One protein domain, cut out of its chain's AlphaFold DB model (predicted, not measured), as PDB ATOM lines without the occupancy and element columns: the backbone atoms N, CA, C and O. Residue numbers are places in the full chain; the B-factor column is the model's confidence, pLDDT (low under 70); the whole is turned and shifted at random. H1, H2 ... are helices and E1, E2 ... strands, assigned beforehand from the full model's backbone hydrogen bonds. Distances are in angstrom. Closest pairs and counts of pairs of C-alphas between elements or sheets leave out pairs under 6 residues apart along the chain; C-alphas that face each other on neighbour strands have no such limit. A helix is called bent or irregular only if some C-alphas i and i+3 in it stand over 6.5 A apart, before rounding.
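What this domain is: This is residues 13 to 88 of the 89 residues of an uncharacterized protein of Acidovorax sp. (strain JS42) (UniProt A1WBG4). A single five-stranded sheet is curled like part of a barrel, open between its edge strands E2 and E3, and the short helix H1 lies at that open side, across from E5, where it only grazes the sheet. The long strand E4 bends sharply at residue 68, so that its first part runs beside E3 and its longer remainder beside E5; residues 13 to 16 lie on the open side too. The printed part has 76 residues, with five named strands and one named helix in the order E1, E2, H1, E3, E4, E5, and its class is mostly strand. The sheet is mixed, in the order E2, E1, E5, E4, E3. The whole is compact and rounded, with a radius of gyration of the C-alphas of 11.9 A and spans of 31 by 29 by 20 A.

Where its parts are: Strand E1, residues 22 to 28, begins at C-alpha 22 (77.939, 157.776, 49.748) and is 19.5 A long. E2 is residues 38 to 40. Helix H1, residues 42 to 48, measures 11.6 A from C-alpha 42 (82.336, 161.004, 46.074); it is only just irregular, with C-alphas 43 and 46 6.7 A apart. E3 is residues 59 to 62. E4, residues 65 to 75, is the longest strand, 26.0 A. E5, residues 80 to 87, is 22.5 A long and ends at C-alpha 87 (65.735, 143.792, 33.023).

How they stand to each other: E1 and E2 form a hairpin, antiparallel at 140 degrees, with N 24 and O 38 at 2.8 A. E1 and E5 are parallel at 22 degrees; N 25 and O 81 are 2.8 A apart, within hydrogen-bond range. E5 and E4 form an antiparallel hairpin at 152 degrees, with N 70 and O 84 at 2.8 A. E4 and E3 form another, with N 67 and O 60 at 2.9 A. E3, E4 and E5 make a meander, each strand the antiparallel neighbour of the one before. The sheet is strongly twisted; its strands' lines turn by 56 degrees from edge to edge, and E2 and E3 are apart. H1 only grazes the sheet with residues 42 to 48; its closest C-alphas to E1 are those of Pro 42 and Val 22, 6.6 A. In H1, 0 of 3 O i to N i+4 pairs are within hydrogen-bond range, and 3 of 4 O i to N i+3 pairs are.

The domain as a whole: The C-alphas farthest apart, those of Asp 32 and Gly 53, are 32.7 A apart. The printed part has no cut, and no link is long. The mean pLDDT of the printed part is 89.5, and residues 31 to 34 are under 70.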
ATOM      1  N   LEU A  13      78.255 145.214  41.031       86.12
ATOM      2  CA  LEU A  13      78.933 144.699  42.207       86.12
ATOM      3  C   LEU A  13      80.432 145.018  42.245       86.12
ATOM      4  O   LEU A  13      81.009 144.942  43.330       86.12
ATOM      5  N   LEU A  14      81.041 145.385  41.122       89.19
ATOM      6  CA  LEU A  14      82.474 145.657  40.994       89.19
ATOM      7  C   LEU A  14      82.783 147.130  40.694       89.19
ATOM      8  O   LEU A  14      83.950 147.504  40.626       89.19
ATOM      9  N   LEU A  15      81.755 147.965  40.518       89.50
ATOM     10  CA  LEU A  15      81.906 149.338  40.030       89.50
ATOM     11  C   LEU A  15      82.478 150.315  41.071       89.50
ATOM     12  O   LEU A  15      82.983 151.379  40.713       89.50
ATOM     13  N   PHE A  16      82.392 149.962  42.354       92.31
ATOM     14  CA  PHE A  16      82.810 150.804  43.473       92.31
ATOM     15  C   PHE A  16      83.719 150.032  44.426       92.31
ATOM     16  O   PHE A  16      83.542 148.830  44.640       92.31
ATOM     17  N   SER A  17      84.632 150.745  45.082       91.06
ATOM     18  CA  SER A  17      85.549 150.202  46.092       91.06
ATOM     19  C   SER A  17      84.860 149.645  47.340       91.06
ATOM     20  O   SER A  17      85.507 148.974  48.141       91.06
ATOM     21  N   GLN A  18      83.563 149.926  47.525       90.88
ATOM     22  CA  GLN A  18      82.801 149.649  48.749       90.88
ATOM     23  C   GLN A  18      83.292 150.427  49.974       90.88
ATOM     24  O   GLN A  18      83.001 150.064  51.114       90.88
ATOM     25  N   SER A  19      84.019 151.516  49.745       91.00
ATOM     26  CA  SER A  19      84.500 152.425  50.778       91.00
ATOM     27  C   SER A  19      83.894 153.815  50.585       91.00
ATOM     28  O   SER A  19      83.398 154.129  49.511       91.00
ATOM     29  N   GLY A  20      83.901 154.649  51.626       93.44
ATOM     30  CA  GLY A  20      83.402 156.024  51.548       93.44
ATOM     31  C   GLY A  20      82.022 156.249  52.169       93.44
ATOM     32  O   GLY A  20      81.460 155.388  52.851       93.44
ATOM     33  N   SER A  21      81.527 157.475  52.004       95.06
ATOM     34  CA  SER A  21      80.367 158.012  52.725       95.06
ATOM     35  C   SER A  21      79.077 158.053  51.912       95.06
ATOM     36  O   SER A  21      78.048 158.409  52.476       95.06
ATOM     37  N   VAL A  22      79.122 157.746  50.614       96.62
ATOM     38  CA  VAL A  22      77.939 157.776  49.748       96.62
ATOM     39  C   VAL A  22      77.338 156.381  49.674       96.62
ATOM     40  O   VAL A  22      78.015 155.432  49.273       96.62
ATOM     41  N   ASP A  23      76.068 156.260  50.041       96.06
ATOM     42  CA  ASP A  23      75.306 155.025  49.894       96.06
ATOM     43  C   ASP A  23      74.814 154.894  48.450       96.06
ATOM     44  O   ASP A  23      74.149 155.781  47.914       96.06
ATOM     45  N   VAL A  24      75.097 153.759  47.820       94.81
ATOM     46  CA  VAL A  24      74.640 153.441  46.468       94.81
ATOM     47  C   VAL A  24      73.567 152.363  46.540       94.81
ATOM     48  O   VAL A  24      73.748 151.316  47.168       94.81
ATOM     49  N   ARG A  25      72.429 152.622  45.900       93.06
ATOM     50  CA  ARG A  25      71.265 151.731  45.863       93.06
ATOM     51  C   ARG A  25      70.832 151.473  44.430       93.06
ATOM     52  O   ARG A  25      71.040 152.302  43.548       93.06
ATOM     53  N   VAL A  26      70.162 150.344  44.223       91.38
ATOM     54  CA  VAL A  26      69.558 149.985  42.937       91.38
ATOM     55  C   VAL A  26      68.066 149.792  43.137       91.38
ATOM     56  O   VAL A  26      67.641 149.124  44.079       91.38
ATOM     57  N   ARG A  27      67.269 150.371  42.241       91.12
ATOM     58  CA  ARG A  27      65.841 150.088  42.118       91.12
ATOM     59  C   ARG A  27      65.597 149.391  40.789       91.12
ATOM     60  O   ARG A  27      65.752 150.009  39.736       91.12
ATOM     61  N   LEU A  28      65.229 148.114  40.864       88.56
ATOM     62  CA  LEU A  28      64.844 147.315  39.707       88.56
ATOM     63  C   LEU A  28      63.342 147.473  39.458       88.56
ATOM     64  O   LEU A  28      62.522 147.180  40.327       88.56
ATOM     65  N   GLU A  29      62.966 147.959  38.280       85.12
ATOM     66  CA  GLU A  29      61.557 148.093  37.903       85.12
ATOM     67  C   GLU A  29      60.880 146.716  37.827       85.12
ATOM     68  O   GLU A  29      61.358 145.809  37.147       85.12
ATOM     69  N   GLY A  30      59.739 146.571  38.509       76.12
ATOM     70  CA  GLY A  30      58.950 145.335  38.507       76.12
ATOM     71  C   GLY A  30      59.482 144.224  39.417       76.12
ATOM     72  O   GLY A  30      59.015 143.094  39.303       76.12
ATOM     73  N   HIS A  31      60.430 144.527  40.311       67.06
ATOM     74  CA  HIS A  31      60.961 143.574  41.281       67.06
ATOM     75  C   HIS A  31      60.971 144.188  42.690       67.06
ATOM     76  O   HIS A  31      61.539 145.257  42.896       67.06
ATOM     77  N   ASP A  32      60.382 143.495  43.669       63.00
ATOM     78  CA  ASP A  32      60.389 143.923  45.083       63.00
ATOM     79  C   ASP A  32      61.713 143.591  45.798       63.00
ATOM     80  O   ASP A  32      61.931 143.960  46.953       63.00
ATOM     81  N   GLY A  33      62.616 142.873  45.126       59.41
ATOM     82  CA  GLY A  33      63.929 142.537  45.664       59.41
ATOM     83  C   GLY A  33      64.846 143.752  45.728       59.41
ATOM     84  O   GLY A  33      65.020 144.478  44.749       59.41
ATOM     85  N   CYS A  34      65.466 143.939  46.888       62.78
ATOM     86  CA  CYS A  34      66.478 144.960  47.106       62.78
ATOM     87  C   CYS A  34      67.853 144.366  46.773       62.78
ATOM     88  O   CYS A  34      68.268 143.395  47.408       62.78
ATOM     89  N   MET A  35      68.560 144.931  45.789       77.25
ATOM     90  CA  MET A  35      69.965 144.578  45.566       77.25
ATOM     91  C   MET A  35      70.790 144.987  46.791       77.25
ATOM     92  O   MET A  35      70.457 145.986  47.444       77.25
ATOM     93  N   PRO A  36      71.887 144.278  47.105       77.31
ATOM     94  CA  PRO A  36      72.778 144.702  48.171       77.31
ATOM     95  C   PRO A  36      73.254 146.141  47.925       77.31
ATOM     96  O   PRO A  36      73.756 146.494  46.851       77.31
ATOM     97  N   GLY A  37      73.062 146.986  48.940       83.81
ATOM     98  CA  GLY A  37      73.560 148.355  48.926       83.81
ATOM     99  C   GLY A  37      75.083 148.364  48.833       83.81
ATOM    100  O   GLY A  37      75.765 147.538  49.443       83.81
ATOM    101  N   ARG A  38      75.619 149.304  48.060       91.88
ATOM    102  CA  ARG A  38      77.058 149.540  47.924       91.88
ATOM    103  C   ARG A  38      77.435 150.860  48.585       91.88
ATOM    104  O   ARG A  38      76.574 151.669  48.923       91.88
ATOM    105  N   LYS A  39      78.736 151.066  48.772       95.06
ATOM    106  CA  LYS A  39      79.297 152.345  49.203       95.06
ATOM    107  C   LYS A  39      80.308 152.846  48.194       95.06
ATOM    108  O   LYS A  39      80.999 152.040  47.569       95.06
ATOM    109  N   MET A  40      80.380 154.163  48.071       95.62
ATOM    110  CA  MET A  40      81.406 154.831  47.287       95.62
ATOM    111  C   MET A  40      81.905 156.102  47.980       95.62
ATOM    112  O   MET A  40      81.210 156.747  48.775       95.62
ATOM    113  N   SER A  41      83.131 156.484  47.653       96.19
ATOM    114  CA  SER A  41      83.639 157.832  47.851       96.19
ATOM    115  C   SER A  41      83.046 158.765  46.785       96.19
ATOM    116  O   SER A  41      82.788 158.331  45.662       96.19
ATOM    117  N   PRO A  42      82.854 160.066  47.071       94.19
ATOM    118  CA  PRO A  42      82.336 161.004  46.074       94.19
ATOM    119  C   PRO A  42      83.156 161.057  44.775       94.19
ATOM    120  O   PRO A  42      82.594 161.265  43.704       94.19
ATOM    121  N   SER A  43      84.472 160.832  44.848       93.81
ATOM    122  CA  SER A  43      85.360 160.797  43.678       93.81
ATOM    123  C   SER A  43      85.075 159.639  42.720       93.81
ATOM    124  O   SER A  43      85.376 159.744  41.535       93.81
ATOM    125  N   GLU A  44      84.475 158.551  43.204       94.50
ATOM    126  CA  GLU A  44      84.130 157.392  42.377       94.50
ATOM    127  C   GLU A  44      82.885 157.623  41.517       94.50
ATOM    128  O   GLU A  44      82.585 156.792  40.674       94.50
ATOM    129  N   ILE A  45      82.190 158.762  41.623       92.56
ATOM    130  CA  ILE A  45      81.041 159.059  40.747       92.56
ATOM    131  C   ILE A  45      81.398 159.017  39.249       92.56
ATOM    132  O   ILE A  45      80.545 158.740  38.408       92.56
ATOM    133  N   ALA A  46      82.671 159.250  38.911       92.12
ATOM    134  CA  ALA A  46      83.177 159.145  37.549       92.12
ATOM    135  C   ALA A  46      83.087 157.717  36.976       92.12
ATOM    136  O   ALA A  46      83.014 157.578  35.759       92.12
ATOM    137  N   THR A  47      83.023 156.671  37.812       91.81
ATOM    138  CA  THR A  47      82.867 155.276  37.353       91.81
ATOM    139  C   THR A  47      81.491 154.995  36.750       91.81
ATOM    140  O   THR A  47      81.290 153.958  36.129       91.81
ATOM    141  N   LEU A  48      80.533 155.919  36.892       93.00
ATOM    142  CA  LEU A  48      79.240 155.846  36.211       93.00
ATOM    143  C   LEU A  48      79.323 156.234  34.727       93.00
ATOM    144  O   LEU A  48      78.380 155.972  33.974       93.00
ATOM    145  N   VAL A  49      80.397 156.914  34.320       91.94
ATOM    146  CA  VAL A  49      80.612 157.362  32.943       91.94
ATOM    147  C   VAL A  49      81.176 156.199  32.134       91.94
ATOM    148  O   VAL A  49      82.151 155.574  32.531       91.94
ATOM    149  N   ALA A  50      80.561 155.920  30.986       86.88
ATOM    150  CA  ALA A  50      81.008 154.867  30.089       86.88
ATOM    151  C   ALA A  50      82.388 155.176  29.494       86.88
ATOM    152  O   ALA A  50      82.764 156.338  29.354       86.88
ATOM    153  N   ASP A  51      83.091 154.140  29.029       83.69
ATOM    154  CA  ASP A  51      84.440 154.244  28.445       83.69
ATOM    155  C   ASP A  51      84.542 155.228  27.268       83.69
ATOM    156  O   ASP A  51      85.618 155.734  26.955       83.69
ATOM    157  N   ASN A  52      83.418 155.529  26.608       80.81
ATOM    158  CA  ASN A  52      83.356 156.541  25.556       80.81
ATOM    159  C   ASN A  52      83.511 157.985  26.077       80.81
ATOM    160  O   ASN A  52      83.611 158.908  25.271       80.81
ATOM    161  N   GLY A  53      83.476 158.193  27.398       79.38
ATOM    162  CA  GLY A  53      83.595 159.482  28.079       79.38
ATOM    163  C   GLY A  53      82.448 160.467  27.825       79.38
ATOM    164  O   GLY A  53      82.446 161.557  28.389       79.38
ATOM    165  N   ALA A  54      81.483 160.112  26.977       82.31
ATOM    166  CA  ALA A  54      80.441 161.009  26.483       82.31
ATOM    167  C   ALA A  54      79.074 160.740  27.124       82.31
ATOM    168  O   ALA A  54      78.200 161.607  27.114       82.31
ATOM    169  N   THR A  55      78.866 159.539  27.660       89.31
ATOM    170  CA  THR A  55      77.579 159.105  28.213       89.31
ATOM    171  C   THR A  55      77.769 158.337  29.510       89.31
ATOM    172  O   THR A  55      78.781 157.670  29.687       89.31
ATOM    173  N   PHE A  56      76.764 158.344  30.382       93.25
ATOM    174  CA  PHE A  56      76.692 157.383  31.483       93.25
ATOM    175  C   PHE A  56      76.409 155.966  30.972       93.25
ATOM    176  O   PHE A  56      75.896 155.789  29.862       93.25
ATOM    177  N   HIS A  57      76.709 154.954  31.784       93.19
ATOM    178  CA  HIS A  57      76.349 153.575  31.473       93.19
ATOM    179  C   HIS A  57      74.828 153.427  31.296       93.19
ATOM    180  O   HIS A  57      74.042 153.598  32.217       93.19
ATOM    181  N   GLN A  58      74.394 153.086  30.084       93.00
ATOM    182  CA  GLN A  58      72.977 152.824  29.786       93.00
ATOM    183  C   GLN A  58      72.593 151.353  29.992       93.00
ATOM    184  O   GLN A  58      71.414 150.991  29.936       93.00
ATOM    185  N   ARG A  59      73.592 150.492  30.205       93.12
ATOM    186  CA  ARG A  59      73.456 149.061  30.467       93.12
ATOM    187  C   ARG A  59      74.478 148.640  31.516       93.12
ATOM    188  O   ARG A  59      75.592 149.162  31.520       93.12
ATOM    189  N   MET A  60      74.072 147.733  32.391       92.38
ATOM    190  CA  MET A  60      74.863 147.248  33.519       92.38
ATOM    191  C   MET A  60      74.381 145.846  33.889       92.38
ATOM    192  O   MET A  60      73.190 145.553  33.742       92.38
ATOM    193  N   THR A  61      75.291 144.989  34.339       90.88
ATOM    194  CA  THR A  61      74.927 143.713  34.954       90.88
ATOM    195  C   THR A  61      74.781 143.867  36.459       90.88
ATOM    196  O   THR A  61      75.445 144.696  37.091       90.88
ATOM    197  N   PHE A  62      73.857 143.090  37.008       87.62
ATOM    198  CA  PHE A  62      73.553 143.011  38.427       87.62
ATOM    199  C   PHE A  62      73.470 141.523  38.782       87.62
ATOM    200  O   PHE A  62      72.510 140.879  38.375       87.62
ATOM    201  N   ASP A  63      74.467 140.963  39.479       83.25
ATOM    202  CA  ASP A  63      74.556 139.503  39.717       83.25
ATOM    203  C   ASP A  63      74.466 138.686  38.406       83.25
ATOM    204  O   ASP A  63      73.700 137.731  38.302       83.25
ATOM    205  N   ASP A  64      75.206 139.099  37.369       82.56
ATOM    206  CA  ASP A  64      75.171 138.530  36.007       82.56
ATOM    207  C   ASP A  64      73.853 138.743  35.225       82.56
ATOM    208  O   ASP A  64      73.729 138.294  34.083       82.56
ATOM    209  N   TRP A  65      72.873 139.472  35.774       86.88
ATOM    210  CA  TRP A  65      71.636 139.808  35.058       86.88
ATOM    211  C   TRP A  65      71.772 141.126  34.301       86.88
ATOM    212  O   TRP A  65      71.967 142.188  34.895       86.88
ATOM    213  N   GLU A  66      71.613 141.078  32.979       91.12
ATOM    214  CA  GLU A  66      71.670 142.267  32.131       91.12
ATOM    215  C   GLU A  66      70.447 143.172  32.314       91.12
ATOM    216  O   GLU A  66      69.293 142.786  32.095       91.12
ATOM    217  N   CYS A  67      70.709 144.431  32.657       92.19
ATOM    218  CA  CYS A  67      69.685 145.447  32.824       92.19
ATOM    219  C   CYS A  67      70.015 146.717  32.031       92.19
ATOM    220  O   CYS A  67      71.170 147.099  31.834       92.19
ATOM    221  N   SER A  68      68.967 147.415  31.599       94.19
ATOM    222  CA  SER A  68      69.041 148.765  31.048       94.19
ATOM    223  C   SER A  68      68.865 149.768  32.181       94.19
ATOM    224  O   SER A  68      67.892 149.689  32.928       94.19
ATOM    225  N   VAL A  69      69.785 150.724  32.295       94.12
ATOM    226  CA  VAL A  69      69.685 151.827  33.254       94.12
ATOM    227  C   VAL A  69      68.776 152.905  32.668       94.12
ATOM    228  O   VAL A  69      69.019 153.386  31.560       94.12
ATOM    229  N   SER A  70      67.721 153.275  33.393       93.44
ATOM    230  CA  SER A  70      66.760 154.300  32.972       93.44
ATOM    231  C   SER A  70      67.146 155.692  33.465       93.44
ATOM    232  O   SER A  70      67.010 156.662  32.718       93.44
ATOM    233  N   LYS A  71      67.653 155.804  34.698       93.81
ATOM    234  CA  LYS A  71      68.179 157.057  35.255       93.81
ATOM    235  C   LYS A  71      69.120 156.829  36.437       93.81
ATOM    236  O   LYS A  71      69.087 155.790  37.098       93.81
ATOM    237  N   TYR A  72      69.880 157.876  36.736       95.19
ATOM    238  CA  TYR A  72      70.625 158.045  37.977       95.19
ATOM    239  C   TYR A  72      69.998 159.183  38.774       95.19
ATOM    240  O   TYR A  72      69.660 160.224  38.209       95.19
ATOM    241  N   GLU A  73      69.847 158.994  40.077       95.56
ATOM    242  CA  GLU A  73      69.346 160.018  40.989       95.56
ATOM    243  C   GLU A  73      70.348 160.210  42.116       95.56
ATOM    244  O   GLU A  73      70.736 159.248  42.777       95.56
ATOM    245  N   ILE A  74      70.783 161.451  42.309       95.19
ATOM    246  CA  ILE A  74      71.706 161.822  43.376       95.19
ATOM    247  C   ILE A  74      70.913 162.638  44.384       95.19
ATOM    248  O   ILE A  74      70.299 163.641  44.024       95.19
ATOM    249  N   ASP A  75      70.966 162.216  45.639       96.12
ATOM    250  CA  ASP A  75      70.457 162.938  46.795       96.12
ATOM    251  C   ASP A  75      71.653 163.388  47.653       96.12
ATOM    252  O   ASP A  75      72.184 162.606  48.451       96.12
ATOM    253  N   PRO A  76      72.116 164.642  47.485       93.50
ATOM    254  CA  PRO A  76      73.260 165.160  48.227       93.50
ATOM    255  C   PRO A  76      72.979 165.349  49.719       93.50
ATOM    256  O   PRO A  76      73.912 165.327  50.515       93.50
ATOM    257  N   VAL A  77      71.714 165.544  50.112       96.12
ATOM    258  CA  VAL A  77      71.343 165.763  51.520       96.12
ATOM    259  C   VAL A  77      71.538 164.473  52.310       96.12
ATOM    260  O   VAL A  77      72.050 164.502  53.428       96.12
ATOM    261  N   ASN A  78      71.186 163.339  51.704       95.38
ATOM    262  CA  ASN A  78      71.308 162.020  52.319       95.38
ATOM    263  C   ASN A  78      72.581 161.257  51.913       95.38
ATOM    264  O   ASN A  78      72.718 160.094  52.284       95.38
ATOM    265  N   ASN A  79      73.500 161.880  51.161       95.56
ATOM    266  CA  ASN A  79      74.676 161.224  50.572       95.56
ATOM    267  C   ASN A  79      74.311 159.909  49.869       95.56
ATOM    268  O   ASN A  79      74.879 158.856  50.159       95.56
ATOM    269  N   GLN A  80      73.340 159.959  48.957       96.06
ATOM    270  CA  GLN A  80      72.821 158.767  48.300       96.06
ATOM    271  C   GLN A  80      72.844 158.891  46.780       96.06
ATOM    272  O   GLN A  80      72.467 159.912  46.212       96.06
ATOM    273  N   LEU A  81      73.233 157.803  46.123       95.81
ATOM    274  CA  LEU A  81      73.056 157.580  44.696       95.81
ATOM    275  C   LEU A  81      72.075 156.420  44.504       95.81
ATOM    276  O   LEU A  81      72.282 155.333  45.038       95.81
ATOM    277  N   THR A  82      71.036 156.624  43.700       94.62
ATOM    278  CA  THR A  82      70.124 155.556  43.276       94.62
ATOM    279  C   THR A  82      70.242 155.327  41.773       94.62
ATOM    280  O   THR A  82      70.051 156.245  40.974       94.62
ATOM    281  N   ILE A  83      70.522 154.082  41.390       94.31
ATOM    282  CA  ILE A  83      70.510 153.605  40.006       94.31
ATOM    283  C   ILE A  83      69.147 152.965  39.745       94.31
ATOM    284  O   ILE A  83      68.754 152.023  40.432       94.31
ATOM    285  N   PHE A  84      68.420 153.474  38.758       93.25
ATOM    286  CA  PHE A  84      67.154 152.891  38.326       93.25
ATOM    287  C   PHE A  84      67.412 152.036  37.097       93.25
ATOM    288  O   PHE A  84      67.965 152.522  36.108       93.25
ATOM    289  N   ALA A  85      67.032 150.766  37.163       93.12
ATOM    290  CA  ALA A  85      67.309 149.814  36.105       93.12
ATOM    291  C   ALA A  85      66.118 148.888  35.853       93.12
ATOM    292  O   ALA A  85      65.267 148.678  36.715       93.12
ATOM    293  N   ARG A  86      66.059 148.337  34.644       91.94
ATOM    294  CA  ARG A  86      65.031 147.391  34.206       91.94
ATOM    295  C   ARG A  86      65.682 146.199  33.502       91.94
ATOM    296  O   ARG A  86      66.595 146.429  32.705       91.94
ATOM    297  N   PRO A  87      65.225 144.958  33.738       89.62
ATOM    298  CA  PRO A  87      65.735 143.792  33.023       89.62
ATOM    299  C   PRO A  87      65.605 143.955  31.505       89.62
ATOM    300  O   PRO A  87      64.577 144.431  31.007       89.62
ATOM    301  N   ILE A  88      66.642 143.559  30.769       86.06
ATOM    302  CA  ILE A  88      66.576 143.442  29.310       86.06
ATOM    303  C   ILE A  88      66.002 142.051  29.027       86.06
ATOM    304  O   ILE A  88      66.637 141.050  29.341       86.06
TER     305      ILE A  88